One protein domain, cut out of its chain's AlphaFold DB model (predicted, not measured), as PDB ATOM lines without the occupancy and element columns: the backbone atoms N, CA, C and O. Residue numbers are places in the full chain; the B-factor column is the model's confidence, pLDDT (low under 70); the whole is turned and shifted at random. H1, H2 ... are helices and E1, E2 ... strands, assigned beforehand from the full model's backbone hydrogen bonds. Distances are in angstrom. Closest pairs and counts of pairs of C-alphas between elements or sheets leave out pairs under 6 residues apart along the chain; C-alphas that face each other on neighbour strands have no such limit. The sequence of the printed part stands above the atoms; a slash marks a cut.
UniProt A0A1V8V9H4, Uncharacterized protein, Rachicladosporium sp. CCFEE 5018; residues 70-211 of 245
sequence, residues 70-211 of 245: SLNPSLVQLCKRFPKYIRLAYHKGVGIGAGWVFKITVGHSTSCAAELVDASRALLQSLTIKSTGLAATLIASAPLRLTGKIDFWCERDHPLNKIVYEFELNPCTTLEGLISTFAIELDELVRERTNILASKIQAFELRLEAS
ATOM      1  N   SER A  70     -33.892  42.338  43.205       50.03
ATOM      2  CA  SER A  70     -35.023  41.484  43.562       50.03
ATOM      3  C   SER A  70     -36.300  42.164  43.117       50.03
ATOM      4  O   SER A  70     -36.532  43.334  43.420       50.03
ATOM      5  N   LEU A  71     -37.120  41.419  42.388       54.72
ATOM      6  CA  LEU A  71     -38.458  41.847  42.020       54.72
ATOM      7  C   LEU A  71     -39.281  42.153  43.274       54.72
ATOM      8  O   LEU A  71     -39.279  41.373  44.226       54.72
ATOM      9  N   ASN A  72     -40.038  43.251  43.233       64.62
ATOM     10  CA  ASN A  72     -41.027  43.565  44.255       64.62
ATOM     11  C   ASN A  72     -41.996  42.368  44.400       64.62
ATOM     12  O   ASN A  72     -42.677  42.026  43.426       64.62
ATOM     13  N   PRO A  73     -42.101  41.729  45.582       65.25
ATOM     14  CA  PRO A  73     -43.010  40.602  45.798       65.25
ATOM     15  C   PRO A  73     -44.478  40.938  45.479       65.25
ATOM     16  O   PRO A  73     -45.240  40.059  45.073       65.25
ATOM     17  N   SER A  74     -44.853  42.221  45.574       68.50
ATOM     18  CA  SER A  74     -46.155  42.754  45.141       68.50
ATOM     19  C   SER A  74     -46.394  42.526  43.653       68.50
ATOM     20  O   SER A  74     -47.489  42.134  43.256       68.50
ATOM     21  N   LEU A  75     -45.361  42.734  42.833       70.25
ATOM     22  CA  LEU A  75     -45.427  42.531  41.392       70.25
ATOM     23  C   LEU A  75     -45.560  41.041  41.073       70.25
ATOM     24  O   LEU A  75     -46.371  40.667  40.238       70.25
ATOM     25  N   VAL A  76     -44.859  40.171  41.808       70.88
ATOM     26  CA  VAL A  76     -45.000  38.710  41.666       70.88
ATOM     27  C   VAL A  76     -46.418  38.246  42.009       70.88
ATOM     28  O   VAL A  76     -46.988  37.425  41.290       70.88
ATOM     29  N   GLN A  77     -47.015  38.761  43.089       72.19
ATOM     30  CA  GLN A  77     -48.407  38.451  43.427       72.19
ATOM     31  C   GLN A  77     -49.392  38.970  42.382       72.19
ATOM     32  O   GLN A  77     -50.348  38.268  42.056       72.19
ATOM     33  N   LEU A  78     -49.153  40.167  41.852       72.81
ATOM     34  CA  LEU A  78     -49.965  40.726  40.784       72.81
ATOM     35  C   LEU A  78     -49.884  39.857  39.521       72.81
ATOM     36  O   LEU A  78     -50.922  39.500  38.971       72.81
ATOM     37  N   CYS A  79     -48.683  39.418  39.129       73.19
ATOM     38  CA  CYS A  79     -48.488  38.546  37.971       73.19
ATOM     39  C   CYS A  79     -49.285  37.239  38.061       73.19
ATOM     40  O   CYS A  79     -49.748  36.738  37.043       73.19
ATOM     41  N   LYS A  80     -49.491  36.690  39.269       76.25
ATOM     42  CA  LYS A  80     -50.309  35.479  39.469       76.25
ATOM     43  C   LYS A  80     -51.793  35.682  39.146       76.25
ATOM     44  O   LYS A  80     -52.502  34.696  38.981       76.25
ATOM     45  N   ARG A  81     -52.267  36.931  39.106       77.12
ATOM     46  CA  ARG A  81     -53.661  37.270  38.786       77.12
ATOM     47  C   ARG A  81     -53.896  37.443  37.294       77.12
ATOM     48  O   ARG A  81     -55.048  37.464  36.872       77.12
ATOM     49  N   PHE A  82     -52.836  37.592  36.505       78.25
ATOM     50  CA  PHE A  82     -52.994  37.775  35.077       78.25
ATOM     51  C   PHE A  82     -53.443  36.477  34.399       78.25
ATOM     52  O   PHE A  82     -53.012  35.384  34.787       78.25
ATOM     53  N   PRO A  83     -54.296  36.573  33.366       79.69
ATOM     54  CA  PRO A  83     -54.573  35.450  32.487       79.69
ATOM     55  C   PRO A  83     -53.280  34.852  31.923       79.69
ATOM     56  O   PRO A  83     -52.310  35.565  31.683       79.69
ATOM     57  N   LYS A  84     -53.276  33.544  31.638       80.62
ATOM     58  CA  LYS A  84     -52.077  32.812  31.175       80.62
ATOM     59  C   LYS A  84     -51.434  33.383  29.900       80.62
ATOM     60  O   LYS A  84     -50.249  33.148  29.669       80.62
ATOM     61  N   TYR A  85     -52.214  34.093  29.084       78.38
ATOM     62  CA  TYR A  85     -51.772  34.731  27.841       78.38
ATOM     63  C   TYR A  85     -51.120  36.109  28.053       78.38
ATOM     64  O   TYR A  85     -50.579  36.670  27.105       78.38
ATOM     65  N   ILE A  86     -51.140  36.653  29.277       82.19
ATOM     66  CA  ILE A  86     -50.444  37.889  29.649       82.19
ATOM     67  C   ILE A  86     -49.260  37.524  30.538       82.19
ATOM     68  O   ILE A  86     -49.410  36.910  31.595       82.19
ATOM     69  N   ARG A  87     -48.060  37.935  30.134       83.19
ATOM     70  CA  ARG A  87     -46.843  37.768  30.935       83.19
ATOM     71  C   ARG A  87     -46.204  39.118  31.190       83.19
ATOM     72  O   ARG A  87     -45.805  39.787  30.245       83.19
ATOM     73  N   LEU A  88     -46.062  39.481  32.461       81.00
ATOM     74  CA  LEU A  88     -45.286  40.641  32.884       81.00
ATOM     75  C   LEU A  88     -43.889  40.186  33.319       81.00
ATOM     76  O   LEU A  88     -43.745  39.303  34.165       81.00
ATOM     77  N   ALA A  89     -42.867  40.803  32.738       77.69
ATOM     78  CA  ALA A  89     -41.465  40.599  33.058       77.69
ATOM     79  C   ALA A  89     -40.801  41.932  33.426       77.69
ATOM     80  O   ALA A  89     -41.235  43.002  33.002       77.69
ATOM     81  N   TYR A  90     -39.731  41.845  34.210       76.38
ATOM     82  CA  TYR A  90     -38.908  42.981  34.609       76.38
ATOM     83  C   TYR A  90     -37.440  42.599  34.462       76.38
ATOM     84  O   TYR A  90     -37.023  41.559  34.976       76.38
ATOM     85  N   HIS A  91     -36.669  43.406  33.738       72.44
ATOM     86  CA  HIS A  91     -35.250  43.147  33.507       72.44
ATOM     87  C   HIS A  91     -34.470  44.440  33.249       72.44
ATOM     88  O   HIS A  91     -35.042  45.477  32.910       72.44
ATOM     89  N   LYS A  92     -33.142  44.375  33.390       73.88
ATOM     90  CA  LYS A  92     -32.249  45.479  33.016       73.88
ATOM     91  C   LYS A  92     -32.281  45.652  31.494       73.88
ATOM     92  O   LYS A  92     -32.303  44.656  30.762       73.88
ATOM     93  N   GLY A  93     -32.327  46.895  31.022       69.75
ATOM     94  CA  GLY A  93     -32.185  47.208  29.603       69.75
ATOM     95  C   GLY A  93     -30.788  46.838  29.094       69.75
ATOM     96  O   GLY A  93     -29.825  46.783  29.861       69.75
ATOM     97  N   VAL A  94     -30.672  46.570  27.793       73.38
ATOM     98  CA  VAL A  94     -29.383  46.285  27.147       73.38
ATOM     99  C   VAL A  94     -28.813  47.594  26.603       73.38
ATOM    100  O   VAL A  94     -29.475  48.264  25.818       73.38
ATOM    101  N   GLY A  95     -27.592  47.951  27.011       68.06
ATOM    102  CA  GLY A  95     -26.889  49.157  26.555       68.06
ATOM    103  C   GLY A  95     -26.484  50.107  27.686       68.06
ATOM    104  O   GLY A  95     -26.954  50.003  28.823       68.06
ATOM    105  N   ILE A  96     -25.584  51.040  27.376       59.81
ATOM    106  CA  ILE A  96     -25.135  52.072  28.320       59.81
ATOM    107  C   ILE A  96     -26.313  53.015  28.592       59.81
ATOM    108  O   ILE A  96     -26.890  53.573  27.664       59.81
ATOM    109  N   GLY A  97     -26.703  53.161  29.861       65.06
ATOM    110  CA  GLY A  97     -27.839  54.005  30.253       65.06
ATOM    111  C   GLY A  97     -29.223  53.443  29.895       65.06
ATOM    112  O   GLY A  97     -30.213  54.163  30.006       65.06
ATOM    113  N   ALA A  98     -29.319  52.166  29.501       66.50
ATOM    114  CA  ALA A  98     -30.562  51.537  29.034       66.50
ATOM    115  C   ALA A  98     -31.650  51.355  30.114       66.50
ATOM    116  O   ALA A  98     -32.742  50.880  29.812       66.50
ATOM    117  N   GLY A  99     -31.376  51.742  31.364       74.50
ATOM    118  CA  GLY A  99     -32.363  51.739  32.441       74.50
ATOM    119  C   GLY A  99     -32.937  50.354  32.745       74.50
ATOM    120  O   GLY A  99     -32.279  49.324  32.573       74.50
ATOM    121  N   TRP A 100     -34.176  50.342  33.226       76.75
ATOM    122  CA  TRP A 100     -34.933  49.138  33.551       76.75
ATOM    123  C   TRP A 100     -36.199  49.052  32.710       76.75
ATOM    124  O   TRP A 100     -36.903  50.043  32.525       76.75
ATOM    125  N   VAL A 101     -36.513  47.845  32.245       77.88
ATOM    126  CA  VAL A 101     -37.630  47.604  31.333       77.88
ATOM    127  C   VAL A 101     -38.686  46.747  32.023       77.88
ATOM    128  O   VAL A 101     -38.416  45.619  32.448       77.88
ATOM    129  N   PHE A 102     -39.903  47.281  32.103       82.81
ATOM    130  CA  PHE A 102     -41.114  46.506  32.334       82.81
ATOM    131  C   PHE A 102     -41.654  46.048  30.996       82.81
ATOM    132  O   PHE A 102     -41.841  46.841  30.079       82.81
ATOM    133  N   LYS A 103     -41.925  44.757  30.886       83.56
ATOM    134  CA  LYS A 103     -42.330  44.147  29.633       83.56
ATOM    135  C   LYS A 103     -43.605  43.351  29.826       83.56
ATOM    136  O   LYS A 103     -43.587  42.342  30.525       83.56
ATOM    137  N   ILE A 104     -44.675  43.753  29.154       84.31
ATOM    138  CA  ILE A 104     -45.867  42.930  28.985       84.31
ATOM    139  C   ILE A 104     -45.770  42.204  27.651       84.31
ATOM    140  O   ILE A 104     -45.525  42.791  26.606       84.31
ATOM    141  N   THR A 105     -45.946  40.891  27.696       84.81
ATOM    142  CA  THR A 105     -46.130  40.061  26.510       84.81
ATOM    143  C   THR A 105     -47.576  39.601  26.488       84.81
ATOM    144  O   THR A 105     -48.026  38.987  27.456       84.81
ATOM    145  N   VAL A 106     -48.284  39.895  25.402       80.56
ATOM    146  CA  VAL A 106     -49.654  39.442  25.155       80.56
ATOM    147  C   VAL A 106     -49.608  38.423  24.018       80.56
ATOM    148  O   VAL A 106     -49.163  38.751  22.918       80.56
ATOM    149  N   GLY A 107     -50.022  37.177  24.263       71.06
ATOM    150  CA  GLY A 107     -50.246  36.239  23.158       71.06
ATOM    151  C   GLY A 107     -50.499  34.775  23.523       71.06
ATOM    152  O   GLY A 107     -50.014  34.282  24.543       71.06
ATOM    153  N   HIS A 108     -51.249  34.099  22.639       55.06
ATOM    154  CA  HIS A 108     -50.834  32.893  21.885       55.06
ATOM    155  C   HIS A 108     -51.923  32.384  20.903       55.06
ATOM    156  O   HIS A 108     -51.882  31.213  20.533       55.06
ATOM    157  N   SER A 109     -52.920  33.187  20.505       52.78
ATOM    158  CA  SER A 109     -54.015  32.680  19.667       52.78
ATOM    159  C   SER A 109     -54.291  33.518  18.409       52.78
ATOM    160  O   SER A 109     -53.856  34.656  18.240       52.78
ATOM    161  N   THR A 110     -55.008  32.880  17.485       51.75
ATOM    162  CA  THR A 110     -55.351  33.310  16.120       51.75
ATOM    163  C   THR A 110     -56.128  34.641  15.992       51.75
ATOM    164  O   THR A 110     -56.387  35.077  14.865       51.75
ATOM    165  N   SER A 111     -56.516  35.307  17.095       56.41
ATOM    166  CA  SER A 111     -57.381  36.504  17.100       56.41
ATOM    167  C   SER A 111     -56.704  37.728  17.730       56.41
ATOM    168  O   SER A 111     -56.944  38.110  18.875       56.41
ATOM    169  N   CYS A 112     -55.868  38.391  16.930       64.69
ATOM    170  CA  CYS A 112     -54.938  39.422  17.393       64.69
ATOM    171  C   CYS A 112     -55.582  40.658  18.059       64.69
ATOM    172  O   CYS A 112     -54.977  41.252  18.944       64.69
ATOM    173  N   ALA A 113     -56.784  41.079  17.642       66.50
ATOM    174  CA  ALA A 113     -57.415  42.304  18.154       66.50
ATOM    175  C   ALA A 113     -58.263  42.064  19.415       66.50
ATOM    176  O   ALA A 113     -58.206  42.853  20.355       66.50
ATOM    177  N   ALA A 114     -59.018  40.961  19.455       74.31
ATOM    178  CA  ALA A 114     -59.836  40.612  20.615       74.31
ATOM    179  C   ALA A 114     -58.960  40.321  21.844       74.31
ATOM    180  O   ALA A 114     -59.275  40.770  22.941       74.31
ATOM    181  N   GLU A 115     -57.814  39.664  21.643       75.75
ATOM    182  CA  GLU A 115     -56.855  39.380  22.717       75.75
ATOM    183  C   GLU A 115     -56.239  40.641  23.322       75.75
ATOM    184  O   GLU A 115     -56.023  40.683  24.529       75.75
ATOM    185  N   LEU A 116     -55.983  41.682  22.522       76.00
ATOM    186  CA  LEU A 116     -55.477  42.955  23.038       76.00
ATOM    187  C   LEU A 116     -56.538  43.689  23.871       76.00
ATOM    188  O   LEU A 116     -56.226  44.200  24.948       76.00
ATOM    189  N   VAL A 117     -57.797  43.684  23.418       81.06
ATOM    190  CA  VAL A 117     -58.932  44.251  24.169       81.06
ATOM    191  C   VAL A 117     -59.138  43.506  25.487       81.06
ATOM    192  O   VAL A 117     -59.260  44.125  26.547       81.06
ATOM    193  N   ASP A 118     -59.146  42.175  25.443       83.56
ATOM    194  CA  ASP A 118     -59.302  41.347  26.634       83.56
ATOM    195  C   ASP A 118     -58.098  41.477  27.573       83.56
ATOM    196  O   ASP A 118     -58.284  41.513  28.790       83.56
ATOM    197  N   ALA A 119     -56.884  41.642  27.037       81.81
ATOM    198  CA  ALA A 119     -55.692  41.906  27.833       81.81
ATOM    199  C   ALA A 119     -55.775  43.248  28.564       81.81
ATOM    200  O   ALA A 119     -55.545  43.287  29.773       81.81
ATOM    201  N   SER A 120     -56.157  44.326  27.870       82.25
ATOM    202  CA  SER A 120     -56.366  45.639  28.493       82.25
ATOM    203  C   SER A 120     -57.419  45.557  29.608       82.25
ATOM    204  O   SER A 120     -57.170  45.959  30.749       82.25
ATOM    205  N   ARG A 121     -58.558  44.904  29.337       84.81
ATOM    206  CA  ARG A 121     -59.610  44.681  30.340       84.81
ATOM    207  C   ARG A 121     -59.105  43.870  31.537       84.81
ATOM    208  O   ARG A 121     -59.388  44.235  32.677       84.81
ATOM    209  N   ALA A 122     -58.368  42.787  31.304       83.19
ATOM    210  CA  ALA A 122     -57.844  41.925  32.360       83.19
ATOM    211  C   ALA A 122     -56.811  42.644  33.243       83.19
ATOM    212  O   ALA A 122     -56.800  42.443  34.461       83.19
ATOM    213  N   LEU A 123     -55.979  43.516  32.662       81.00
ATOM    214  CA  LEU A 123     -55.069  44.371  33.425       81.00
ATOM    215  C   LEU A 123     -55.843  45.304  34.359       81.00
ATOM    216  O   LEU A 123     -55.559  45.329  35.556       81.00
ATOM    217  N   LEU A 124     -56.872  45.991  33.862       78.06
ATOM    218  CA  LEU A 124     -57.705  46.869  34.692       78.06
ATOM    219  C   LEU A 124     -58.466  46.093  35.780       78.06
ATOM    220  O   LEU A 124     -58.540  46.529  36.928       78.06
ATOM    221  N   GLN A 125     -58.976  44.902  35.465       81.56
ATOM    222  CA  GLN A 125     -59.643  44.032  36.442       81.56
ATOM    223  C   GLN A 125     -58.694  43.509  37.529       81.56
ATOM    224  O   GLN A 125     -59.118  43.257  38.657       81.56
ATOM    225  N   SER A 126     -57.399  43.373  37.235       73.31
ATOM    226  CA  SER A 126     -56.415  42.975  38.247       73.31
ATOM    227  C   SER A 126     -56.252  44.018  39.368       73.31
ATOM    228  O   SER A 126     -55.841  43.658  40.478       73.31
ATOM    229  N   LEU A 127     -56.630  45.277  39.094       68.12
ATOM    230  CA  LEU A 127     -56.561  46.412  40.017       68.12
ATOM    231  C   LEU A 127     -57.822  46.586  40.880       68.12
ATOM    232  O   LEU A 127     -57.724  47.092  41.997       68.12
ATOM    233  N   THR A 128     -58.999  46.147  40.422       65.31
ATOM    234  CA  THR A 128     -60.283  46.397  41.114       65.31
ATOM    235  C   THR A 128     -60.504  45.546  42.371       65.31
ATOM    236  O   THR A 128     -61.335  45.881  43.219       65.31
ATOM    237  N   ILE A 129     -59.751  44.460  42.564       55.56
ATOM    238  CA  ILE A 129     -59.945  43.540  43.696       55.56
ATOM    239  C   ILE A 129     -59.152  44.019  44.921       55.56
ATOM    240  O   ILE A 129     -57.998  43.626  45.080       55.56
ATOM    241  N   LYS A 130     -59.788  44.844  45.777       53.72
ATOM    242  CA  LYS A 130     -59.477  45.188  47.197       53.72
ATOM    243  C   LYS A 130     -58.061  44.844  47.717       53.72
ATOM    244  O   LYS A 130     -57.902  44.301  48.805       53.72
ATOM    245  N   SER A 131     -57.011  45.202  46.988       53.56
ATOM    246  CA  SER A 131     -55.621  45.116  47.439       53.56
ATOM    247  C   SER A 131     -55.094  46.520  47.666       53.56
ATOM    248  O   SER A 131     -54.082  46.915  47.087       53.56
ATOM    249  N   THR A 132     -55.810  47.275  48.503       53.69
ATOM    250  CA  THR A 132     -55.577  48.697  48.805       53.69
ATOM    251  C   THR A 132     -54.132  49.007  49.203       53.69
ATOM    252  O   THR A 132     -53.690  50.138  49.055       53.69
ATOM    253  N   GLY A 133     -53.364  48.004  49.638       58.84
ATOM    254  CA  GLY A 133     -51.946  48.147  49.948       58.84
ATOM    255  C   GLY A 133     -50.931  47.839  48.849       58.84
ATOM    256  O   GLY A 133     -49.783  48.268  48.952       58.84
ATOM    257  N   LEU A 134     -51.313  47.091  47.814       63.72
ATOM    258  CA  LEU A 134     -50.420  46.749  46.701       63.72
ATOM    259  C   LEU A 134     -50.444  47.841  45.631       63.72
ATOM    260  O   LEU A 134     -49.388  48.214  45.135       63.72
ATOM    261  N   ALA A 135     -51.622  48.402  45.357       68.75
ATOM    262  CA  ALA A 135     -51.851  49.431  44.344       68.75
ATOM    263  C   ALA A 135     -50.962  50.676  44.534       68.75
ATOM    264  O   ALA A 135     -50.210  51.040  43.634       68.75
ATOM    265  N   ALA A 136     -50.936  51.242  45.746       70.81
ATOM    266  CA  ALA A 136     -50.156  52.436  46.090       70.81
ATOM    267  C   ALA A 136     -48.639  52.189  46.244       70.81
ATOM    268  O   ALA A 136     -47.882  53.079  46.629       70.81
ATOM    269  N   THR A 137     -48.173  50.966  45.991       72.00
ATOM    270  CA  THR A 137     -46.771  50.607  46.188       72.00
ATOM    271  C   THR A 137     -45.918  51.209  45.081       72.00
ATOM    272  O   THR A 137     -46.100  50.854  43.922       72.00
ATOM    273  N   LEU A 138     -44.974  52.085  45.427       69.31
ATOM    274  CA  LEU A 138     -43.999  52.618  44.472       69.31
ATOM    275  C   LEU A 138     -43.177  51.495  43.837       69.31
ATOM    276  O   LEU A 138     -42.769  50.550  44.510       69.31
ATOM    277  N   ILE A 139     -42.921  51.604  42.541       68.25
ATOM    278  CA  ILE A 139     -42.127  50.609  41.815       68.25
ATOM    279  C   ILE A 139     -40.636  50.909  41.930       68.25
ATOM    280  O   ILE A 139     -39.823  49.992  42.040       68.25
ATOM    281  N   ALA A 140     -40.293  52.193  41.963       62.84
ATOM    282  CA  ALA A 140     -38.962  52.696  42.237       62.84
ATOM    283  C   ALA A 140     -39.065  53.971  43.085       62.84
ATOM    284  O   ALA A 140     -40.086  54.653  43.104       62.84
ATOM    285  N   SER A 141     -38.002  54.278  43.821       50.62
ATOM    286  CA  SER A 141     -37.883  55.500  44.633       50.62
ATOM    287  C   SER A 141     -36.571  56.253  44.379       50.62
ATOM    288  O   SER A 141     -36.275  57.229  45.062       50.62
ATOM    289  N   ALA A 142     -35.811  55.822  43.370       49.34
ATOM    290  CA  ALA A 142     -34.660  56.523  42.810       49.34
ATOM    291  C   ALA A 142     -34.972  56.890  41.347       49.34
ATOM    292  O   ALA A 142     -35.747  56.165  40.711       49.34
ATOM    293  N   PRO A 143     -34.395  57.980  40.804       53.28
ATOM    294  CA  PRO A 143     -34.574  58.372  39.410       53.28
ATOM    295  C   PRO A 143     -33.899  57.341  38.501       53.28
ATOM    296  O   PRO A 143     -32.730  57.447  38.148       53.28
ATOM    297  N   LEU A 144     -34.648  56.300  38.165       63.88
ATOM    298  CA  LEU A 144     -34.267  55.294  37.192       63.88
ATOM    299  C   LEU A 144     -35.016  55.588  35.905       63.88
ATOM    300  O   LEU A 144     -36.210  55.883  35.929       63.88
ATOM    301  N   ARG A 145     -34.334  55.449  34.770       71.19
ATOM    302  CA  ARG A 145     -35.033  55.393  33.493       71.19
ATOM    303  C   ARG A 145     -35.843  54.099  33.467       71.19
ATOM    304  O   ARG A 145     -35.262  53.012  33.472       71.19
ATOM    305  N   LEU A 146     -37.164  54.229  33.525       74.69
ATOM    306  CA  LEU A 146     -38.096  53.117  33.405       74.69
ATOM    307  C   LEU A 146     -38.700  53.145  32.003       74.69
ATOM    308  O   LEU A 146     -39.146  54.188  31.529       74.69
ATOM    309  N   THR A 147     -38.739  51.990  31.356       83.12
ATOM    310  CA  THR A 147     -39.326  51.833  30.024       83.12
ATOM    311  C   THR A 147     -40.383  50.742  30.078       83.12
ATOM    312  O   THR A 147     -40.162  49.683  30.669       83.12
ATOM    313  N   GLY A 148     -41.545  51.008  29.499       84.31
ATOM    314  CA  GLY A 148     -42.593  50.035  29.252       84.31
ATOM    315  C   GLY A 148     -42.430  49.437  27.860       84.31
ATOM    316  O   GLY A 148     -42.068  50.132  26.915       84.31
ATOM    317  N   LYS A 149     -42.666  48.134  27.739       87.25
ATOM    318  CA  LYS A 149     -42.590  47.405  26.477       87.25
ATOM    319  C   LYS A 149     -43.775  46.465  26.336       87.25
ATOM    320  O   LYS A 149     -44.007  45.647  27.223       87.25
ATOM    321  N   ILE A 150     -44.498  46.557  25.227       86.31
ATOM    322  CA  ILE A 150     -45.575  45.640  24.862       86.31
ATOM    323  C   ILE A 150     -45.111  44.823  23.663       86.31
ATOM    324  O   ILE A 150     -44.849  45.358  22.588       86.31
ATOM    325  N   ASP A 151     -45.027  43.515  23.862       85.56
ATOM    326  CA  ASP A 151     -44.783  42.549  22.801       85.56
ATOM    327  C   ASP A 151     -46.085  41.796  22.517       85.56
ATOM    328  O   ASP A 151     -46.636  41.165  23.424       85.56
ATOM    329  N   PHE A 152     -46.543  41.790  21.267       79.00
ATOM    330  CA  PHE A 152     -47.647  40.924  20.855       79.00
ATOM    331  C   PHE A 152     -47.400  40.282  19.489       79.00
ATOM    332  O   PHE A 152     -46.643  40.792  18.657       79.00
ATOM    333  N   TRP A 153     -48.017  39.118  19.292       71.75
ATOM    334  CA  TRP A 153     -47.813  38.259  18.128       71.75
ATOM    335  C   TRP A 153     -49.069  38.223  17.265       71.75
ATOM    336  O   TRP A 153     -50.152  37.957  17.778       71.75
ATOM    337  N   CYS A 154     -48.916  38.437  15.957       63.00
ATOM    338  CA  CYS A 154     -49.985  38.267  14.975       63.00
ATOM    339  C   CYS A 154     -49.671  37.060  14.083       63.00
ATOM    340  O   CYS A 154     -48.818  37.151  13.204       63.00
ATOM    341  N   GLU A 155     -50.353  35.927  14.283       54.47
ATOM    342  CA  GLU A 155     -50.104  34.704  13.492       54.47
ATOM    343  C   GLU A 155     -50.412  34.860  11.998       54.47
ATOM    344  O   GLU A 155     -49.846  34.136  11.179       54.47
ATOM    345  N   ARG A 156     -51.287  35.803  11.612       55.00
ATOM    346  CA  ARG A 156     -51.686  35.955  10.202       55.00
ATOM    347  C   ARG A 156     -50.578  36.485   9.299       55.00
ATOM    348  O   ARG A 156     -50.685  36.309   8.092       55.00
ATOM    349  N   ASP A 157     -49.507  37.039   9.861       49.94
ATOM    350  CA  ASP A 157     -48.387  37.544   9.081       49.94
ATOM    351  C   ASP A 157     -47.052  36.985   9.609       49.94
ATOM    352  O   ASP A 157     -46.310  37.725  10.217       49.94
ATOM    353  N   HIS A 158     -46.687  35.724   9.354       48.03
ATOM    354  CA  HIS A 158     -45.328  35.171   9.572       48.03
ATOM    355  C   HIS A 158     -44.763  35.206  11.032       48.03
ATOM    356  O   HIS A 158     -44.851  36.201  11.746       48.03
ATOM    357  N   PRO A 159     -44.015  34.181  11.492       47.97
ATOM    358  CA  PRO A 159     -43.334  34.172  12.805       47.97
ATOM    359  C   PRO A 159     -42.306  35.302  13.061       47.97
ATOM    360  O   PRO A 159     -41.699  35.343  14.127       47.97
ATOM    361  N   LEU A 160     -42.101  36.220  12.109       51.50
ATOM    362  CA  LEU A 160     -41.239  37.397  12.238       51.50
ATOM    363  C   LEU A 160     -42.000  38.694  12.577       51.50
ATOM    364  O   LEU A 160     -41.355  39.653  12.992       51.50
ATOM    365  N   ASN A 161     -43.339  38.748  12.489       63.09
ATOM    366  CA  ASN A 161     -44.102  39.966  12.815       63.09
ATOM    367  C   ASN A 161     -44.503  40.029  14.282       63.09
ATOM    368  O   ASN A 161     -45.668  40.160  14.664       63.09
ATOM    369  N   LYS A 162     -43.481  39.969  15.122       73.81
ATOM    370  CA  LYS A 162     -43.592  40.431  16.490       73.81
ATOM    371  C   LYS A 162     -43.674  41.952  16.467       73.81
ATOM    372  O   LYS A 162     -42.719  42.619  16.072       73.81
ATOM    373  N   ILE A 163     -44.795  42.497  16.917       76.62
ATOM    374  CA  ILE A 163     -44.931  43.940  17.063       76.62
ATOM    375  C   ILE A 163     -44.452  44.295  18.464       76.62
ATOM    376  O   ILE A 163     -44.882  43.710  19.460       76.62
ATOM    377  N   VAL A 164     -43.501  45.221  18.504       84.06
ATOM    378  CA  VAL A 164     -42.885  45.731  19.721       84.06
ATOM    379  C   VAL A 164     -43.259  47.196  19.840       84.06
ATOM    380  O   VAL A 164     -42.960  47.977  18.939       84.06
ATOM    381  N   TYR A 165     -43.895  47.549  20.947       85.19
ATOM    382  CA  TYR A 165     -44.198  48.928  21.298       85.19
ATOM    383  C   TYR A 165     -43.436  49.295  22.569       85.19
ATOM    384  O   TYR A 165     -43.457  48.531  23.534       85.19
ATOM    385  N   GLU A 166     -42.732  50.423  22.564       88.94
ATOM    386  CA  GLU A 166     -41.918  50.892  23.688       88.94
ATOM    387  C   GLU A 166     -42.321  52.317  24.063       88.94
ATOM    388  O   GLU A 166     -42.537  53.152  23.189       88.94
ATOM    389  N   PHE A 167     -42.410  52.586  25.362       86.38
ATOM    390  CA  PHE A 167     -42.822  53.878  25.906       86.38
ATOM    391  C   PHE A 167     -42.095  54.169  27.220       86.38
ATOM    392  O   PHE A 167     -41.600  53.265  27.897       86.38
ATOM    393  N   GLU A 168     -41.993  55.441  27.595       85.62
ATOM    394  CA  GLU A 168     -41.336  55.832  28.842       85.62
ATOM    395  C   GLU A 168     -42.304  55.743  30.027       85.62
ATOM    396  O   GLU A 168     -43.475  56.102  29.939       85.62
ATOM    397  N   LEU A 169     -41.803  55.248  31.158       81.75
ATOM    398  CA  LEU A 169     -42.553  55.146  32.402       81.75
ATOM    399  C   LEU A 169     -42.061  56.203  33.384       81.75
ATOM    400  O   LEU A 169     -40.859  56.413  33.553       81.75
ATOM    401  N   ASN A 170     -42.993  56.821  34.107       78.81
ATOM    402  CA  ASN A 170     -42.630  57.749  35.168       78.81
ATOM    403  C   ASN A 170     -41.918  56.980  36.316       78.81
ATOM    404  O   ASN A 170     -42.445  55.977  36.803       78.81
ATOM    405  N   PRO A 171     -40.739  57.417  36.787       63.28
ATOM    406  CA  PRO A 171     -40.005  56.750  37.869       63.28
ATOM    407  C   PRO A 171     -40.754  56.721  39.210       63.28
ATOM    408  O   PRO A 171     -40.502  55.840  40.028       63.28
ATOM    409  N   CYS A 172     -41.703  57.636  39.423       60.94
ATOM    410  CA  CYS A 172     -42.551  57.707  40.617       60.94
ATOM    411  C   CYS A 172     -43.840  56.878  40.493       60.94
ATOM    412  O   CYS A 172     -44.749  57.009  41.314       60.94
ATOM    413  N   THR A 173     -43.951  56.049  39.458       70.88
ATOM    414  CA  THR A 173     -45.152  55.260  39.195       70.88
ATOM    415  C   THR A 173     -45.382  54.229  40.306       70.88
ATOM    416  O   THR A 173     -44.478  53.487  40.712       70.88
ATOM    417  N   THR A 174     -46.609  54.188  40.825       78.94
ATOM    418  CA  THR A 174     -47.081  53.123  41.717       78.94
ATOM    419  C   THR A 174     -47.399  51.864  40.915       78.94
ATOM    420  O   THR A 174     -47.538  51.917  39.697       78.94
ATOM    421  N   LEU A 175     -47.553  50.714  41.569       76.69
ATOM    422  CA  LEU A 175     -47.973  49.481  40.903       76.69
ATOM    423  C   LEU A 175     -49.280  49.682  40.126       76.69
ATOM    424  O   LEU A 175     -49.393  49.241  38.989       76.69
ATOM    425  N   GLU A 176     -50.233  50.397  40.718       79.62
ATOM    426  CA  GLU A 176     -51.461  50.816  40.046       79.62
ATOM    427  C   GLU A 176     -51.187  51.715  38.845       79.62
ATOM    428  O   GLU A 176     -51.709  51.455  37.765       79.62
ATOM    429  N   GLY A 177     -50.338  52.731  39.008       81.94
ATOM    430  CA  GLY A 177     -49.965  53.614  37.912       81.94
ATOM    431  C   GLY A 177     -49.349  52.847  36.741       81.94
ATOM    432  O   GLY A 177     -49.715  53.102  35.606       81.94
ATOM    433  N   LEU A 178     -48.504  51.846  37.002       83.94
ATOM    434  CA  LEU A 178     -47.843  51.053  35.961       83.94
ATOM    435  C   LEU A 178     -48.852  50.254  35.159       83.94
ATOM    436  O   LEU A 178     -48.813  50.264  33.933       83.94
ATOM    437  N   ILE A 179     -49.747  49.555  35.850       82.88
ATOM    438  CA  ILE A 179     -50.769  48.746  35.192       82.88
ATOM    439  C   ILE A 179     -51.752  49.626  34.432       82.88
ATOM    440  O   ILE A 179     -52.115  49.276  33.312       82.88
ATOM    441  N   SER A 180     -52.124  50.775  34.993       84.25
ATOM    442  CA  SER A 180     -52.942  51.769  34.300       84.25
ATOM    443  C   SER A 180     -52.248  52.281  33.040       84.25
ATOM    444  O   SER A 180     -52.878  52.298  31.990       84.25
ATOM    445  N   THR A 181     -50.951  52.614  33.096       88.38
ATOM    446  CA  THR A 181     -50.193  53.011  31.901       88.38
ATOM    447  C   THR A 181     -50.199  51.894  30.864       88.38
ATOM    448  O   THR A 181     -50.589  52.134  29.732       88.38
ATOM    449  N   PHE A 182     -49.880  50.651  31.232       87.25
ATOM    450  CA  PHE A 182     -49.938  49.535  30.281       87.25
ATOM    451  C   PHE A 182     -51.330  49.311  29.680       87.25
ATOM    452  O   PHE A 182     -51.430  48.969  28.505       87.25
ATOM    453  N   ALA A 183     -52.399  49.474  30.462       85.56
ATOM    454  CA  ALA A 183     -53.764  49.341  29.965       85.56
ATOM    455  C   ALA A 183     -54.126  50.457  28.971       85.56
ATOM    456  O   ALA A 183     -54.746  50.167  27.949       85.56
ATOM    457  N   ILE A 184     -53.703  51.697  29.246       88.06
ATOM    458  CA  ILE A 184     -53.862  52.843  28.339       88.06
ATOM    459  C   ILE A 184     -53.113  52.581  27.031       88.06
ATOM    460  O   ILE A 184     -53.718  52.641  25.968       88.06
ATOM    461  N   GLU A 185     -51.836  52.206  27.107       89.50
ATOM    462  CA  GLU A 185     -51.002  51.938  25.927       89.50
ATOM    463  C   GLU A 185     -51.537  50.761  25.092       89.50
ATOM    464  O   GLU A 185     -51.514  50.786  23.862       89.50
ATOM    465  N   LEU A 186     -52.087  49.725  25.738       85.19
ATOM    466  CA  LEU A 186     -52.772  48.641  25.028       85.19
ATOM    467  C   LEU A 186     -54.050  49.116  24.328       85.19
ATOM    468  O   LEU A 186     -54.325  48.666  23.218       85.19
ATOM    469  N   ASP A 187     -54.834  49.997  24.950       85.38
ATOM    470  CA  ASP A 187     -56.051  50.548  24.343       85.38
ATOM    471  C   ASP A 187     -55.727  51.463  23.148       85.38
ATOM    472  O   ASP A 187     -56.359  51.369  22.093       85.38
ATOM    473  N   GLU A 188     -54.676  52.281  23.264       87.44
ATOM    474  CA  GLU A 188     -54.131  53.084  22.163       87.44
ATOM    475  C   GLU A 188     -53.746  52.206  20.972       87.44
ATOM    476  O   GLU A 188     -54.160  52.454  19.835       87.44
ATOM    477  N   LEU A 189     -53.022  51.124  21.248       84.38
ATOM    478  CA  LEU A 189     -52.591  50.159  20.250       84.38
ATOM    479  C   LEU A 189     -53.779  49.444  19.582       84.38
ATOM    480  O   LEU A 189     -53.782  49.250  18.363       84.38
ATOM    481  N   VAL A 190     -54.810  49.067  20.346       83.06
ATOM    482  CA  VAL A 190     -56.058  48.502  19.800       83.06
ATOM    483  C   VAL A 190     -56.719  49.491  18.848       83.06
ATOM    484  O   VAL A 190     -57.121  49.114  17.741       83.06
ATOM    485  N   ARG A 191     -56.828  50.757  19.259       85.62
ATOM    486  CA  ARG A 191     -57.443  51.830  18.472       85.62
ATOM    487  C   ARG A 191     -56.703  52.036  17.154       85.62
ATOM    488  O   ARG A 191     -57.325  52.031  16.092       85.62
ATOM    489  N   GLU A 192     -55.376  52.139  17.206       85.38
ATOM    490  CA  GLU A 192     -54.521  52.281  16.025       85.38
ATOM    491  C   GLU A 192     -54.715  51.107  15.055       85.38
ATOM    492  O   GLU A 192     -54.952  51.298  13.859       85.38
ATOM    493  N   ARG A 193     -54.695  49.870  15.568       79.31
ATOM    494  CA  ARG A 193     -54.856  48.663  14.743       79.31
ATOM    495  C   ARG A 193     -56.245  48.549  14.129       79.31
ATOM    496  O   ARG A 193     -56.361  48.138  12.973       79.31
ATOM    497  N   THR A 194     -57.275  48.945  14.867       82.38
ATOM    498  CA  THR A 194     -58.654  48.970  14.373       82.38
ATOM    499  C   THR A 194     -58.802  49.976  13.233       82.38
ATOM    500  O   THR A 194     -59.378  49.639  12.199       82.38
ATOM    501  N   ASN A 195     -58.192  51.159  13.356       84.31
ATOM    502  CA  ASN A 195     -58.187  52.170  12.297       84.31
ATOM    503  C   ASN A 195     -57.476  51.671  11.031       84.31
ATOM    504  O   ASN A 195     -58.026  51.775   9.935       84.31
ATOM    505  N   ILE A 196     -56.295  51.054  11.173       83.06
ATOM    506  CA  ILE A 196     -55.562  50.467  10.038       83.06
ATOM    507  C   ILE A 196     -56.410  49.403   9.330       83.06
ATOM    508  O   ILE A 196     -56.440  49.345   8.097       83.06
ATOM    509  N   LEU A 197     -57.098  48.545  10.090       80.56
ATOM    510  CA  LEU A 197     -57.952  47.504   9.525       80.56
ATOM    511  C   LEU A 197     -59.161  48.102   8.793       80.56
ATOM    512  O   LEU A 197     -59.446  47.684   7.672       80.56
ATOM    513  N   ALA A 198     -59.819  49.103   9.381       82.44
ATOM    514  CA  ALA A 198     -60.945  49.801   8.764       82.44
ATOM    515  C   ALA A 198     -60.549  50.435   7.420       82.44
ATOM    516  O   ALA A 198     -61.230  50.224   6.416       82.44
ATOM    517  N   SER A 199     -59.398  51.115   7.354       84.81
ATOM    518  CA  SER A 199     -58.892  51.691   6.100       84.81
ATOM    519  C   SER A 199     -58.588  50.628   5.039       84.81
ATOM    520  O   SER A 199     -58.864  50.832   3.856       84.81
ATOM    521  N   LYS A 200     -58.046  49.466   5.436       83.25
ATOM    522  CA  LYS A 200     -57.797  48.348   4.508       83.25
ATOM    523  C   LYS A 200     -59.093  47.746   3.965       83.25
ATOM    524  O   LYS A 200     -59.150  47.438   2.776       83.25
ATOM    525  N   ILE A 201     -60.113  47.588   4.811       84.75
ATOM    526  CA  ILE A 201     -61.436  47.090   4.405       84.75
ATOM    527  C   ILE A 201     -62.063  48.052   3.396       84.75
ATOM    528  O   ILE A 201     -62.432  47.621   2.307       84.75
ATOM    529  N   GLN A 202     -62.065  49.353   3.688       92.06
ATOM    530  CA  GLN A 202     -62.596  50.369   2.779       92.06
ATOM    531  C   GLN A 202     -61.879  50.359   1.417       92.06
ATOM    532  O   GLN A 202     -62.513  50.397   0.362       92.06
ATOM    533  N   ALA A 203     -60.546  50.249   1.412       89.88
ATOM    534  CA  ALA A 203     -59.776  50.146   0.174       89.88
ATOM    535  C   ALA A 203     -60.108  48.870  -0.622       89.88
ATOM    536  O   ALA A 203     -60.110  48.884  -1.856       89.88
ATOM    537  N   PHE A 204     -60.380  47.759   0.065       89.56
ATOM    538  CA  PHE A 204     -60.790  46.509  -0.569       89.56
ATOM    539  C   PHE A 204     -62.197  46.605  -1.168       89.56
ATOM    540  O   PHE A 204     -62.398  46.175  -2.303       89.56
ATOM    541  N   GLU A 205     -63.147  47.210  -0.457       93.06
ATOM    542  CA  GLU A 205     -64.511  47.442  -0.942       93.06
ATOM    543  C   GLU A 205     -64.517  48.289  -2.217       93.06
ATOM    544  O   GLU A 205     -65.113  47.884  -3.215       93.06
ATOM    545  N   LEU A 206     -63.746  49.380  -2.252       93.81
ATOM    546  CA  LEU A 206     -63.593  50.209  -3.453       93.81
ATOM    547  C   LEU A 206     -63.028  49.416  -4.644       93.81
ATOM    548  O   LEU A 206     -63.502  49.542  -5.775       93.81
ATOM    549  N   ARG A 207     -62.029  48.553  -4.406       92.69
ATOM    550  CA  ARG A 207     -61.477  47.671  -5.453       92.69
ATOM    551  C   ARG A 207     -62.499  46.645  -5.934       92.69
ATOM    552  O   ARG A 207     -62.543  46.335  -7.128       92.69
ATOM    553  N   LEU A 208     -63.315  46.117  -5.027       92.62
ATOM    554  CA  LEU A 208     -64.373  45.166  -5.349       92.62
ATOM    555  C   LEU A 208     -65.471  45.826  -6.194       92.62
ATOM    556  O   LEU A 208     -65.927  45.235  -7.173       92.62
ATOM    557  N   GLU A 209     -65.866  47.053  -5.862       93.88
ATOM    558  CA  GLU A 209     -66.827  47.842  -6.636       93.88
ATOM    559  C   GLU A 209     -66.315  48.162  -8.040       93.88
ATOM    560  O   GLU A 209     -67.025  47.914  -9.018       93.88
ATOM    561  N   ALA A 210     -65.061  48.610  -8.160       92.00
ATOM    562  CA  ALA A 210     -64.419  48.832  -9.452       92.00
ATOM    563  C   ALA A 210     -64.410  47.547 -10.301       92.00
ATOM    564  O   ALA A 210     -64.835  47.556 -11.456       92.00
ATOM    565  N   SER A 211     -64.029  46.415  -9.700       92.00
ATOM    566  CA  SER A 211     -64.014  45.110 -10.374       92.00
ATOM    567  C   SER A 211     -65.413  44.681 -10.836       92.00
ATOM    568  O   SER A 211     -65.579  44.183 -11.952       92.00
TER     569      SER A 211
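This is residues 70 to 211 of the 245 residues of an uncharacterized protein of Rachicladosporium sp. CCFEE 5018 (UniProt A0A1V8V9H4). A twisted sheet of four strands has helices packed over one face, and the other face is bare. The last helix, H4, crosses that covered face slantwise beside H2, which runs the opposite way, and its residues 195 to 211 stick out far beyond the body, while little H1 packs by the edge strand E1. The printed part has 142 residues, with four named helices and four named strands in the order H1 E1 E2 H2 H3 E3 E4 H4; the sheet, in the order E1 E2 E3 E4, is mixed, and so is the class, helices and strands. The whole is only just loose, close to compact, with a radius of gyration of the C-alphas of 17.5 A, and elongated, with spans of 62 by 40 by 23 A.

H1, residues 73 to 79, is on the sheet; its closest C-alphas to E1, residues 86 to 92, are those of Cys 79 and Leu 88, 6.4 A apart. E1 and E2, residues 100 to 106, form an antiparallel hairpin, with N 89 and O 103 within hydrogen-bond range at 2.8 A. H2, residues 112 to 128, is on the sheet at a height of 8.7 A. H3, residues 132 to 135, is not on the sheet. E3, residues 146 to 153, is parallel to E2, with N 104 and O 149 at 2.8 A; E2, H2 H3 and E3 make a strand-helix-strand unit, two parallel neighbour strands with helices between, and its crossover is right-handed. E4, residues 162 to 169, closes an antiparallel hairpin with E3, with N 150 and O 165 at 2.8 A. H4, residues 175 to 211, is on the same face as H2 at a height of 9.7 A; with H1 they make two layers, helices on one face of a sheet. H4 touches H2, closest at the C-alphas of Ser 120 and Ala 183, 4.8 A, at a shallow tilt of 22 degrees, opposite ways. H4 touches H3 with residues 175 to 177 alone, closest at the C-alphas of Ala 135 and Glu 176, 4.5 A. In H1 and H4 every O i to N i+4 pair is within hydrogen-bond range, in H2 10 of 13 are, and H3 is too short for such a pair.

H1 begins at C-alpha 73, (-43.010, 40.602, 45.798), and is 9.8 A long. E1, E2, E3 and E4 measure 20.0, 19.5, 23.4 and 21.7 A, H2 25.3 A and H3 5.9 A. H4 runs 53.9 A from C-alpha 175, (-47.973, 49.481, 40.903), to C-alpha 211, (-64.014, 45.110, -10.374).

The C-alphas farthest apart, of Ala 142 and Ser 211, are 61.8 A apart. The printed part has no cut, and no link is long. Mean pLDDT of the printed part is 75.0; 42 residues are under 70, among them 127 to 135 and 154 to 161.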